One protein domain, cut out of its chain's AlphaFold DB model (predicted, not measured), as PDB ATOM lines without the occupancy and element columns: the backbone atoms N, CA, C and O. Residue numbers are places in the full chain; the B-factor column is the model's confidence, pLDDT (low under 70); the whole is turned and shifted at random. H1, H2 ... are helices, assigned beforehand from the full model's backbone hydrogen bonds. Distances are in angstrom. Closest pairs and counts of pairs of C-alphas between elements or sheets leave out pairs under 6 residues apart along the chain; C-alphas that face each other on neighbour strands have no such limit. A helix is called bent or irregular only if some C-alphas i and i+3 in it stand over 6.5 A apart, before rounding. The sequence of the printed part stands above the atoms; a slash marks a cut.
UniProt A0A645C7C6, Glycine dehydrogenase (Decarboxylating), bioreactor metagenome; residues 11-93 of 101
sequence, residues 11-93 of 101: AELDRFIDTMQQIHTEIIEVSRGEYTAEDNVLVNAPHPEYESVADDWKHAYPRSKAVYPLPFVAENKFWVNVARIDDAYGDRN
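What this domain is: This is residues 11 to 93 of the 101 residues of the protein "Glycine dehydrogenase (Decarboxylating)" of bioreactor metagenome (UniProt A0A645C7C6). One long helix, H1, makes one side of this domain, and beside it the rest of the chain winds through loops and four short helices, H2 to H5, with H2 and H4 nearest the middle. From this body a short tail, residues 86 to 93, sticks out and holds the last helix, H6. The printed part has 83 residues with six named helices, in the order H1, H2, H3, H4, H5, H6, and no named strand; the class is all helix, with 45 of the residues in named elements. The whole is only just loose, close to compact, with a radius of gyration of the C-alphas of 14.3 A. It spans 44 by 31 by 30 A along its three main axes, and the body without the tail spans 35 by 30 by 22 A.

Where its parts are: Find C-alpha 11 at (35.324, -40.563, 11.288); from there H1, residues 11 to 31, runs 30.2 A to C-alpha 31 at (42.899, -11.349, 11.557), its y value rising along the way. With 21 residues it is the longest helix. Look next at C-alpha 41 at (30.671, -15.828, 10.417), where H2, residues 41 to 44, begins. H3 takes residues 49 to 52, and H4 residues 63 to 67. H5 follows at residues 71 to 75 and measures 6.9 A from first to last C-alpha. H6, residues 87 to 92, measures 9.1 A and ends at C-alpha 92, printed at (17.796, -7.864, 33.948). No helix is bent or irregular.

How they stand to each other: Start from H1 and look at its residues 23 to 27, which alone touch H2. There you find 4 pairs of C-alphas within 8 A, and the closest are those of Glu 26 and Leu 42, 7.4 A apart. Go on from H2 to H4: the two are close but not clearly touching, and their closest C-alphas are those of Val 41 and Ala 66, 6.0 A apart. H4 is also close to H3 but not clearly touching it; here the closest C-alphas, those of Ser 52 and Arg 63, are 6.5 A apart. Turn to H5, which is apart from H1, but only just, with the closest C-alphas 8.0 A from each other. H5 is also only just apart from H4, at 8.1 A. H1 is apart from H3 and from H4. H6 touches no helix, and residues 86 to 93 stand free, of which 87 to 92 belong to H6. In the backbone, each O i to N i+4 pair inside H1, H4 and H6 is within hydrogen-bond range, while H2 and H3 are too short for such a pair. In H5, 0 of 1 such pairs is within range, but 2 of 2 pairs of O i and N i+3 are.

The domain as a whole: The two C-alphas farthest apart are those of Ala 11 and Asn 93, the first and last printed residues, 43.8 A from each other. Measured from the mean of the C-alphas, the centre of H2 is the nearest, at 5.3 A, and that of H6 the farthest, at 23.0 A. Read on from H5 and you cross the long link, 11 residues, that leads to H6. The links from H2 to H3 and from H4 to H5 are tight; those from H1 to H2 and from H3 to H4 are short. The printed part has no cut. The mean pLDDT of the printed part is 97.2, and no printed residue is under 70.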
ATOM      1  N   ALA A  11      35.934 -41.461  12.267       98.12
ATOM      2  CA  ALA A  11      35.324 -40.563  11.288       98.12
ATOM      3  C   ALA A  11      34.571 -39.380  11.929       98.12
ATOM      4  O   ALA A  11      34.491 -38.317  11.319       98.12
ATOM      5  N   GLU A  12      34.009 -39.550  13.131       98.00
ATOM      6  CA  GLU A  12      33.383 -38.445  13.874       98.00
ATOM      7  C   GLU A  12      34.447 -37.508  14.455       98.00
ATOM      8  O   GLU A  12      34.321 -36.288  14.365       98.00
ATOM      9  N   LEU A  13      35.546 -38.072  14.966       98.38
ATOM     10  CA  LEU A  13      36.681 -37.290  15.456       98.38
ATOM     11  C   LEU A  13      37.323 -36.461  14.337       98.38
ATOM     12  O   LEU A  13      37.599 -35.279  14.540       98.38
ATOM     13  N   ASP A  14      37.502 -37.046  13.153       98.38
ATOM     14  CA  ASP A  14      38.039 -36.352  11.980       98.38
ATOM     15  C   ASP A  14      37.115 -35.202  11.543       98.38
ATOM     16  O   ASP A  14      37.590 -34.086  11.339       98.38
ATOM     17  N   ARG A  15      35.785 -35.411  11.513       98.25
ATOM     18  CA  ARG A  15      34.812 -34.331  11.239       98.25
ATOM     19  C   ARG A  15      34.935 -33.175  12.229       98.25
ATOM     20  O   ARG A  15      34.873 -32.007  11.831       98.25
ATOM     21  N   PHE A  16      35.108 -33.477  13.514       98.31
ATOM     22  CA  PHE A  16      35.304 -32.448  14.531       98.31
ATOM     23  C   PHE A  16      36.628 -31.698  14.325       98.31
ATOM     24  O   PHE A  16      36.656 -30.470  14.399       98.31
ATOM     25  N   ILE A  17      37.720 -32.404  14.012       98.44
ATOM     26  CA  ILE A  17      39.024 -31.791  13.717       98.44
ATOM     27  C   ILE A  17      38.930 -30.872  12.494       98.44
ATOM     28  O   ILE A  17      39.360 -29.721  12.581       98.44
ATOM     29  N   ASP A  18      38.326 -31.333  11.399       98.50
ATOM     30  CA  ASP A  18      38.105 -30.537  10.186       98.50
ATOM     31  C   ASP A  18      37.270 -29.286  10.489       98.50
ATOM     32  O   ASP A  18      37.595 -28.185  10.042       98.50
ATOM     33  N   THR A  19      36.238 -29.421  11.329       98.31
ATOM     34  CA  THR A  19      35.429 -28.287  11.804       98.31
ATOM     35  C   THR A  19      36.284 -27.270  12.560       98.31
ATOM     36  O   THR A  19      36.213 -26.072  12.289       98.31
ATOM     37  N   MET A  20      37.143 -27.720  13.476       98.62
ATOM     38  CA  MET A  20      38.027 -26.829  14.233       98.62
ATOM     39  C   MET A  20      39.082 -26.156  13.342       98.62
ATOM     40  O   MET A  20      39.420 -24.992  13.565       98.62
ATOM     41  N   GLN A  21      39.584 -26.847  12.315       98.75
ATOM     42  CA  GLN A  21      40.486 -26.263  11.315       98.75
ATOM     43  C   GLN A  21      39.784 -25.203  10.457       98.75
ATOM     44  O   GLN A  21      40.368 -24.153  10.171       98.75
ATOM     45  N   GLN A  22      38.524 -25.442  10.086       98.62
ATOM     46  CA  GLN A  22      37.700 -24.477   9.362       98.62
ATOM     47  C   GLN A  22      37.449 -23.218  10.207       98.62
ATOM     48  O   GLN A  22      37.711 -22.109   9.743       98.62
ATOM     49  N   ILE A  23      37.079 -23.377  11.482       98.69
ATOM     50  CA  ILE A  23      36.925 -22.257  12.428       98.69
ATOM     51  C   ILE A  23      38.241 -21.484  12.581       98.69
ATOM     52  O   ILE A  23      38.252 -20.255  12.574       98.69
ATOM     53  N   HIS A  24      39.378 -22.178  12.686       98.75
ATOM     54  CA  HIS A  24      40.679 -21.515  12.733       98.75
ATOM     55  C   HIS A  24      40.958 -20.709  11.456       98.75
ATOM     56  O   HIS A  24      41.463 -19.592  11.533       98.75
ATOM     57  N   THR A  25      40.601 -21.235  10.285       98.62
ATOM     58  CA  THR A  25      40.730 -20.504   9.016       98.62
ATOM     59  C   THR A  25      39.905 -19.218   9.035       98.62
ATOM     60  O   THR A  25      40.430 -18.164   8.691       98.62
ATOM     61  N   GLU A  26      38.672 -19.263   9.535       98.62
ATOM     62  CA  GLU A  26      37.806 -18.084   9.685       98.62
ATOM     63  C   GLU A  26      38.385 -17.048  10.661       98.62
ATOM     64  O   GLU A  26      38.325 -15.845  10.402       98.62
ATOM     65  N   ILE A  27      39.029 -17.490  11.746       98.62
ATOM     66  CA  ILE A  27      39.768 -16.593  12.653       98.62
ATOM     67  C   ILE A  27      40.901 -15.890  11.897       98.62
ATOM     68  O   ILE A  27      41.118 -14.686  12.063       98.62
ATOM     69  N   ILE A  28      41.626 -16.626  11.051       98.69
ATOM     70  CA  ILE A  28      42.716 -16.068  10.253       98.69
ATOM     71  C   ILE A  28      42.193 -15.052   9.229       98.69
ATOM     72  O   ILE A  28      42.798 -13.987   9.102       98.69
ATOM     73  N   GLU A  29      41.075 -15.321   8.555       98.25
ATOM     74  CA  GLU A  29      40.422 -14.374   7.634       98.25
ATOM     75  C   GLU A  29      40.105 -13.038   8.331       98.25
ATOM     76  O   GLU A  29      40.454 -11.971   7.820       98.25
ATOM     77  N   VAL A  30      39.537 -13.081   9.542       98.38
ATOM     78  CA  VAL A  30      39.272 -11.873  10.345       98.38
ATOM     79  C   VAL A  30      40.578 -11.178  10.739       98.38
ATOM     80  O   VAL A  30      40.707  -9.965  10.588       98.38
ATOM     81  N   SER A  31      41.596 -11.927  11.179       98.12
ATOM     82  CA  SER A  31      42.899 -11.349  11.557       98.12
ATOM     83  C   SER A  31      43.630 -10.655  10.401       98.12
ATOM     84  O   SER A  31      44.414  -9.734  10.626       98.12
ATOM     85  N   ARG A  32      43.371 -11.087   9.161       98.25
ATOM     86  CA  ARG A  32      43.907 -10.486   7.933       98.25
ATOM     87  C   ARG A  32      43.072  -9.307   7.434       98.25
ATOM     88  O   ARG A  32      43.509  -8.618   6.517       98.25
ATOM     89  N   GLY A  33      41.903  -9.073   8.030       97.38
ATOM     90  CA  GLY A  33      40.964  -8.035   7.618       97.38
ATOM     91  C   GLY A  33      40.162  -8.385   6.364       97.38
ATOM     92  O   GLY A  33      39.646  -7.481   5.716       97.38
ATOM     93  N   GLU A  34      40.061  -9.670   6.006       97.88
ATOM     94  CA  GLU A  34      39.181 -10.123   4.915       97.88
ATOM     95  C   GLU A  34      37.705  -9.920   5.293       97.88
ATOM     96  O   GLU A  34      36.894  -9.522   4.457       97.88
ATOM     97  N   TYR A  35      37.387 -10.112   6.577       97.81
ATOM     98  CA  TYR A  35      36.124  -9.725   7.201       97.81
ATOM     99  C   TYR A  35      36.384  -8.814   8.399       97.81
ATOM    100  O   TYR A  35      37.442  -8.874   9.031       97.81
ATOM    101  N   THR A  36      35.411  -7.960   8.711       97.81
ATOM    102  CA  THR A  36      35.511  -7.040   9.854       97.81
ATOM    103  C   THR A  36      35.329  -7.786  11.174       97.81
ATOM    104  O   THR A  36      34.789  -8.896  11.205       97.81
ATOM    105  N   ALA A  37      35.758  -7.179  12.282       96.94
ATOM    106  CA  ALA A  37      35.529  -7.751  13.606       96.94
ATOM    107  C   ALA A  37      34.029  -7.797  13.952       96.94
ATOM    108  O   ALA A  37      33.606  -8.666  14.709       96.94
ATOM    109  N   GLU A  38      33.238  -6.896  13.370       97.56
ATOM    110  CA  GLU A  38      31.810  -6.724  13.633       97.56
ATOM    111  C   GLU A  38      30.905  -7.538  12.697       97.56
ATOM    112  O   GLU A  38      29.786  -7.861  13.080       97.56
ATOM    113  N   ASP A  39      31.364  -7.888  11.491       98.12
ATOM    114  CA  ASP A  39      30.600  -8.678  10.519       98.12
ATOM    115  C   ASP A  39      31.454  -9.801   9.919       98.12
ATOM    116  O   ASP A  39      32.170  -9.626   8.929       98.12
ATOM    117  N   ASN A  40      31.374 -10.970  10.555       98.44
ATOM    118  CA  ASN A  40      31.989 -12.225  10.128       98.44
ATOM    119  C   ASN A  40      31.145 -13.420  10.610       98.44
ATOM    120  O   ASN A  40      30.237 -13.279  11.433       98.44
ATOM    121  N   VAL A  41      31.433 -14.612  10.086       98.06
ATOM    122  CA  VAL A  41      30.671 -15.828  10.417       98.06
ATOM    123  C   VAL A  41      30.755 -16.201  11.899       98.06
ATOM    124  O   VAL A  41      29.771 -16.676  12.455       98.06
ATOM    125  N   LEU A  42      31.877 -15.921  12.572       98.25
ATOM    126  CA  LEU A  42      32.094 -16.288  13.975       98.25
ATOM    127  C   LEU A  42      31.261 -15.416  14.926       98.25
ATOM    128  O   LEU A  42      30.643 -15.916  15.868       98.25
ATOM    129  N   VAL A  43      31.223 -14.102  14.693       98.00
ATOM    130  CA  VAL A  43      30.499 -13.164  15.569       98.00
ATOM    131  C   VAL A  43      28.992 -13.191  15.355       98.00
ATOM    132  O   VAL A  43      28.272 -12.916  16.310       98.00
ATOM    133  N   ASN A  44      28.526 -13.598  14.175       97.88
ATOM    134  CA  ASN A  44      27.097 -13.689  13.866       97.88
ATOM    135  C   ASN A  44      26.517 -15.097  14.081       97.88
ATOM    136  O   ASN A  44      25.303 -15.255  14.064       97.88
ATOM    137  N   ALA A  45      27.347 -16.119  14.322       97.75
ATOM    138  CA  ALA A  45      26.860 -17.460  14.638       97.75
ATOM    139  C   ALA A  45      26.050 -17.503  15.958       97.75
ATOM    140  O   ALA A  45      26.384 -16.794  16.916       97.75
ATOM    141  N   PRO A  46      25.067 -18.408  16.099       97.75
ATOM    142  CA  PRO A  46      24.587 -19.354  15.091       97.75
ATOM    143  C   PRO A  46      23.664 -18.693  14.058       97.75
ATOM    144  O   PRO A  46      22.941 -17.761  14.395       97.75
ATOM    145  N   HIS A  47      23.642 -19.242  12.838       97.62
ATOM    146  CA  HIS A  47      22.753 -18.814  11.751       97.62
ATOM    147  C   HIS A  47      21.494 -19.698  11.683       97.62
ATOM    148  O   HIS A  47      21.569 -20.827  11.174       97.62
ATOM    149  N   PRO A  48      20.341 -19.256  12.220       97.19
ATOM    150  CA  PRO A  48      19.103 -20.026  12.196       97.19
ATOM    151  C   PRO A  48      18.480 -20.110  10.797       97.19
ATOM    152  O   PRO A  48      18.813 -19.352   9.880       97.19
ATOM    153  N   GLU A  49      17.528 -21.031  10.636       96.88
ATOM    154  CA  GLU A  49      16.842 -21.266   9.358       96.88
ATOM    155  C   GLU A  49      16.196 -19.986   8.815       96.88
ATOM    156  O   GLU A  49      16.428 -19.635   7.661       96.88
ATOM    157  N   TYR A  50      15.453 -19.253   9.653       96.00
ATOM    158  CA  TYR A  50      14.714 -18.058   9.228       96.00
ATOM    159  C   TYR A  50      15.619 -16.938   8.698       96.00
ATOM    160  O   TYR A  50      15.197 -16.173   7.839       96.00
ATOM    161  N   GLU A  51      16.853 -16.837   9.191       96.06
ATOM    162  CA  GLU A  51      17.853 -15.894   8.682       96.06
ATOM    163  C   GLU A  51      18.438 -16.403   7.358       96.06
ATOM    164  O   GLU A  51      18.604 -15.656   6.396       96.06
ATOM    165  N   SER A  52      18.700 -17.707   7.294       94.94
ATOM    166  CA  SER A  52      19.318 -18.370   6.146       94.94
ATOM    167  C   SER A  52      18.430 -18.367   4.899       94.94
ATOM    168  O   SER A  52      18.947 -18.282   3.783       94.94
ATOM    169  N   VAL A  53      17.108 -18.457   5.083       96.06
ATOM    170  CA  VAL A  53      16.108 -18.473   4.000       96.06
ATOM    171  C   VAL A  53      15.424 -17.124   3.773       96.06
ATOM    172  O   VAL A  53      14.564 -17.029   2.900       96.06
ATOM    173  N   ALA A  54      15.782 -16.087   4.538       96.88
ATOM    174  CA  ALA A  54      15.258 -14.741   4.331       96.88
ATOM    175  C   ALA A  54      15.597 -14.227   2.925       96.88
ATOM    176  O   ALA A  54      16.643 -14.567   2.372       96.88
ATOM    177  N   ASP A  55      14.749 -13.360   2.365       97.62
ATOM    178  CA  ASP A  55      14.989 -12.754   1.048       97.62
ATOM    179  C   ASP A  55      16.292 -11.937   1.035       97.62
ATOM    180  O   ASP A  55      17.150 -12.106   0.160       97.62
ATOM    181  N   ASP A  56      16.484 -11.118   2.071       95.75
ATOM    182  CA  ASP A  56      17.658 -10.271   2.252       95.75
ATOM    183  C   ASP A  56      18.808 -11.021   2.936       95.75
ATOM    184  O   ASP A  56      18.611 -11.798   3.869       95.75
ATOM    185  N   TRP A  57      20.039 -10.737   2.511       97.00
ATOM    186  CA  TRP A  57      21.261 -11.163   3.193       97.00
ATOM    187  C   TRP A  57      22.226  -9.994   3.267       97.00
ATOM    188  O   TRP A  57      22.696  -9.507   2.240       97.00
ATOM    189  N   LYS A  58      22.474  -9.507   4.483       94.94
ATOM    190  CA  LYS A  58      23.201  -8.250   4.728       94.94
ATOM    191  C   LYS A  58      24.603  -8.463   5.297       94.94
ATOM    192  O   LYS A  58      25.196  -7.513   5.792       94.94
ATOM    193  N   HIS A  59      25.120  -9.685   5.203       97.19
ATOM    194  CA  HIS A  59      26.476 -10.021   5.624       97.19
ATOM    195  C   HIS A  59      27.472  -9.907   4.474       97.19
ATOM    196  O   HIS A  59      27.148 -10.202   3.321       97.19
ATOM    197  N   ALA A  60      28.711  -9.547   4.804       96.62
ATOM    198  CA  ALA A  60      29.823  -9.472   3.861       96.62
ATOM    199  C   ALA A  60      30.277 -10.842   3.313       96.62
ATOM    200  O   ALA A  60      30.996 -10.904   2.317       96.62
ATOM    201  N   TYR A  61      29.867 -11.944   3.945       97.81
ATOM    202  CA  TYR A  61      30.160 -13.321   3.536       97.81
ATOM    203  C   TYR A  61      28.922 -13.999   2.933       97.81
ATOM    204  O   TYR A  61      27.801 -13.617   3.252       97.81
ATOM    205  N   PRO A  62      29.070 -15.030   2.085       97.44
ATOM    206  CA  PRO A  62      27.928 -15.695   1.457       97.44
ATOM    207  C   PRO A  62      27.152 -16.609   2.422       97.44
ATOM    208  O   PRO A  62      27.737 -17.238   3.305       97.44
ATOM    209  N   ARG A  63      25.845 -16.784   2.165       97.12
ATOM    210  CA  ARG A  63      24.960 -17.731   2.883       97.12
ATOM    211  C   ARG A  63      25.533 -19.144   2.964       97.12
ATOM    212  O   ARG A  63      25.449 -19.789   4.000       97.12
ATOM    213  N   SER A  64      26.140 -19.633   1.883       96.44
ATOM    214  CA  SER A  64      26.731 -20.974   1.851       96.44
ATOM    215  C   SER A  64      27.843 -21.148   2.882       96.44
ATOM    216  O   SER A  64      27.915 -22.206   3.493       96.44
ATOM    217  N   LYS A  65      28.658 -20.113   3.130       97.25
ATOM    218  CA  LYS A  65      29.708 -20.153   4.156       97.25
ATOM    219  C   LYS A  65      29.112 -20.232   5.564       97.25
ATOM    220  O   LYS A  65      29.632 -20.958   6.396       97.25
ATOM    221  N   ALA A  66      28.007 -19.529   5.803       97.50
ATOM    222  CA  ALA A  66      27.301 -19.554   7.083       97.50
ATOM    223  C   ALA A  66      26.591 -20.896   7.344       97.50
ATOM    224  O   ALA A  66      26.652 -21.454   8.436       97.50
ATOM    225  N   VAL A  67      25.910 -21.432   6.329       97.06
ATOM    226  CA  VAL A  67      24.999 -22.572   6.497       97.06
ATOM    227  C   VAL A  67      25.687 -23.915   6.246       97.06
ATOM    228  O   VAL A  67      25.366 -24.895   6.921       97.06
ATOM    229  N   TYR A  68      26.633 -23.969   5.307       97.31
ATOM    230  CA  TYR A  68      27.296 -25.189   4.840       97.31
ATOM    231  C   TYR A  68      28.822 -25.001   4.741       97.31
ATOM    232  O   TYR A  68      29.383 -25.108   3.648       97.31
ATOM    233  N   PRO A  69      29.519 -24.724   5.861       97.06
ATOM    234  CA  PRO A  69      30.960 -24.458   5.848       97.06
ATOM    235  C   PRO A  69      31.799 -25.671   5.413       97.06
ATOM    236  O   PRO A  69      32.895 -25.498   4.889       97.06
ATOM    237  N   LEU A  70      31.285 -26.893   5.598       97.75
ATOM    238  CA  LEU A  70      31.934 -28.146   5.201       97.75
ATOM    239  C   LEU A  70      30.934 -29.088   4.503       97.75
ATOM    240  O   LEU A  70      29.745 -29.053   4.831       97.75
ATOM    241  N   PRO A  71      31.381 -29.965   3.578       96.75
ATOM    242  CA  PRO A  71      30.489 -30.820   2.786       96.75
ATOM    243  C   PRO A  71      29.557 -31.708   3.621       96.75
ATOM    244  O   PRO A  71      28.364 -31.782   3.336       96.75
ATOM    245  N   PHE A  72      30.064 -32.310   4.703       97.25
ATOM    246  CA  PHE A  72      29.274 -33.195   5.565       97.25
ATOM    247  C   PHE A  72      28.141 -32.468   6.313       97.25
ATOM    248  O   PHE A  72      27.176 -33.102   6.735       97.25
ATOM    249  N   VAL A  73      28.204 -31.136   6.439       97.19
ATOM    250  CA  VAL A  73      27.112 -30.331   7.018       97.19
ATOM    251  C   VAL A  73      25.912 -30.272   6.069       97.19
ATOM    252  O   VAL A  73      24.772 -30.188   6.521       97.19
ATOM    253  N   ALA A  74      26.147 -30.325   4.754       94.81
ATOM    254  CA  ALA A  74      25.079 -30.342   3.756       94.81
ATOM    255  C   ALA A  74      24.372 -31.705   3.676       94.81
ATOM    256  O   ALA A  74      23.186 -31.754   3.361       94.81
ATOM    257  N   GLU A  75      25.078 -32.795   3.989       96.31
ATOM    258  CA  GLU A  75      24.517 -34.152   3.990       96.31
ATOM    259  C   GLU A  75      23.522 -34.376   5.136       96.31
ATOM    260  O   GLU A  75      22.531 -35.084   4.962       96.31
ATOM    261  N   ASN A  76      23.767 -33.761   6.297       95.25
ATOM    262  CA  ASN A  76      22.912 -33.888   7.474       95.25
ATOM    263  C   ASN A  76      22.839 -32.570   8.258       95.25
ATOM    264  O   ASN A  76      23.487 -32.392   9.293       95.25
ATOM    265  N   LYS A  77      22.055 -31.618   7.745       96.56
ATOM    266  CA  LYS A  77      21.927 -30.291   8.351       96.56
ATOM    267  C   LYS A  77      21.083 -30.342   9.624       96.56
ATOM    268  O   LYS A  77      19.875 -30.561   9.572       96.56
ATOM    269  N   PHE A  78      21.711 -30.027  10.752       97.19
ATOM    270  CA  PHE A  78      21.015 -29.674  11.985       97.19
ATOM    271  C   PHE A  78      20.825 -28.152  12.062       97.19
ATOM    272  O   PHE A  78      21.777 -27.391  11.859       97.19
ATOM    273  N   TRP A  79      19.601 -27.702  12.342       96.19
ATOM    274  CA  TRP A  79      19.268 -26.283  12.472       96.19
ATOM    275  C   TRP A  79      19.244 -25.845  13.932       96.19
ATOM    276  O   TRP A  79      18.647 -26.499  14.785       96.19
ATOM    277  N   VAL A  80      19.858 -24.694  14.206       94.31
ATOM    278  CA  VAL A  80      19.652 -23.978  15.467       94.31
ATOM    279  C   VAL A  80      18.398 -23.120  15.308       94.31
ATOM    280  O   VAL A  80      18.272 -22.382  14.335       94.31
ATOM    281  N   ASN A  81      17.454 -23.233  16.241       94.88
ATOM    282  CA  ASN A  81      16.126 -22.621  16.094       94.88
ATOM    283  C   ASN A  81      16.108 -21.102  16.325       94.88
ATOM    284  O   ASN A  81      15.139 -20.438  15.968       94.88
ATOM    285  N   VAL A  82      17.148 -20.556  16.953       97.19
ATOM    286  CA  VAL A  82      17.251 -19.141  17.320       97.19
ATOM    287  C   VAL A  82      18.662 -18.627  17.064       97.19
ATOM    288  O   VAL A  82      19.624 -19.396  17.091       97.19
ATOM    289  N   ALA A  83      18.779 -17.321  16.831       96.69
ATOM    290  CA  ALA A  83      20.062 -16.629  16.843       96.69
ATOM    291  C   ALA A  83      20.677 -16.617  18.258       96.69
ATOM    292  O   ALA A  83      20.106 -17.139  19.219       96.69
ATOM    293  N   ARG A  84      21.865 -16.019  18.389       97.50
ATOM    294  CA  ARG A  84      22.594 -15.923  19.661       97.50
ATOM    295  C   ARG A  84      21.722 -15.315  20.769       97.50
ATOM    296  O   ARG A  84      21.081 -14.288  20.571       97.50
ATOM    297  N   ILE A  85      21.737 -15.958  21.934       97.44
ATOM    298  CA  ILE A  85      21.009 -15.517  23.127       97.44
ATOM    299  C   ILE A  85      21.637 -14.239  23.700       97.44
ATOM    300  O   ILE A  85      22.860 -14.091  23.710       97.44
ATOM    301  N   ASP A  86      20.791 -13.326  24.187       97.25
ATOM    302  CA  ASP A  86      21.206 -12.185  25.006       97.25
ATOM    303  C   ASP A  86      21.117 -12.558  26.492       97.25
ATOM    304  O   ASP A  86      20.056 -12.469  27.120       97.25
ATOM    305  N   ASP A  87      22.250 -12.985  27.043       95.81
ATOM    306  CA  ASP A  87      22.348 -13.423  28.436       95.81
ATOM    307  C   ASP A  87      22.023 -12.281  29.418       95.81
ATOM    308  O   ASP A  87      21.284 -12.455  30.389       95.81
ATOM    309  N   ALA A  88      22.528 -11.071  29.148       96.75
ATOM    310  CA  ALA A  88      22.400  -9.939  30.062       96.75
ATOM    311  C   ALA A  88      20.970  -9.387  30.114       96.75
ATOM    312  O   ALA A  88      20.546  -8.853  31.144       96.75
ATOM    313  N   TYR A  89      20.231  -9.468  29.008       96.50
ATOM    314  CA  TYR A  89      18.832  -9.064  28.977       96.50
ATOM    315  C   TYR A  89      17.964  -9.964  29.860       96.50
ATOM    316  O   TYR A  89      17.139  -9.437  30.610       96.50
ATOM    317  N   GLY A  90      18.171 -11.284  29.806       94.00
ATOM    318  CA  GLY A  90      17.416 -12.258  30.601       94.00
ATOM    319  C   GLY A  90      17.558 -12.024  32.106       94.00
ATOM    320  O   GLY A  90      16.555 -11.942  32.816       94.00
ATOM    321  N   ASP A  91      18.786 -11.794  32.574       93.62
ATOM    322  CA  ASP A  91      19.064 -11.519  33.990       93.62
ATOM    323  C   ASP A  91      18.436 -10.203  34.482       93.62
ATOM    324  O   ASP A  91      18.019 -10.088  35.636       93.62
ATOM    325  N   ARG A  92      18.364  -9.184  33.614       95.62
ATOM    326  CA  ARG A  92      17.796  -7.864  33.948       95.62
ATOM    327  C   ARG A  92      16.273  -7.826  33.867       95.62
ATOM    328  O   ARG A  92      15.660  -6.998  34.538       95.62
ATOM    329  N   ASN A  93      15.675  -8.690  33.051       92.19
ATOM    330  CA  ASN A  93      14.240  -8.739  32.784       92.19
ATOM    331  C   ASN A  93      13.709 -10.128  33.123       92.19
ATOM    332  O   ASN A  93      13.227 -10.853  32.253       92.19
TER     333      ASN A  93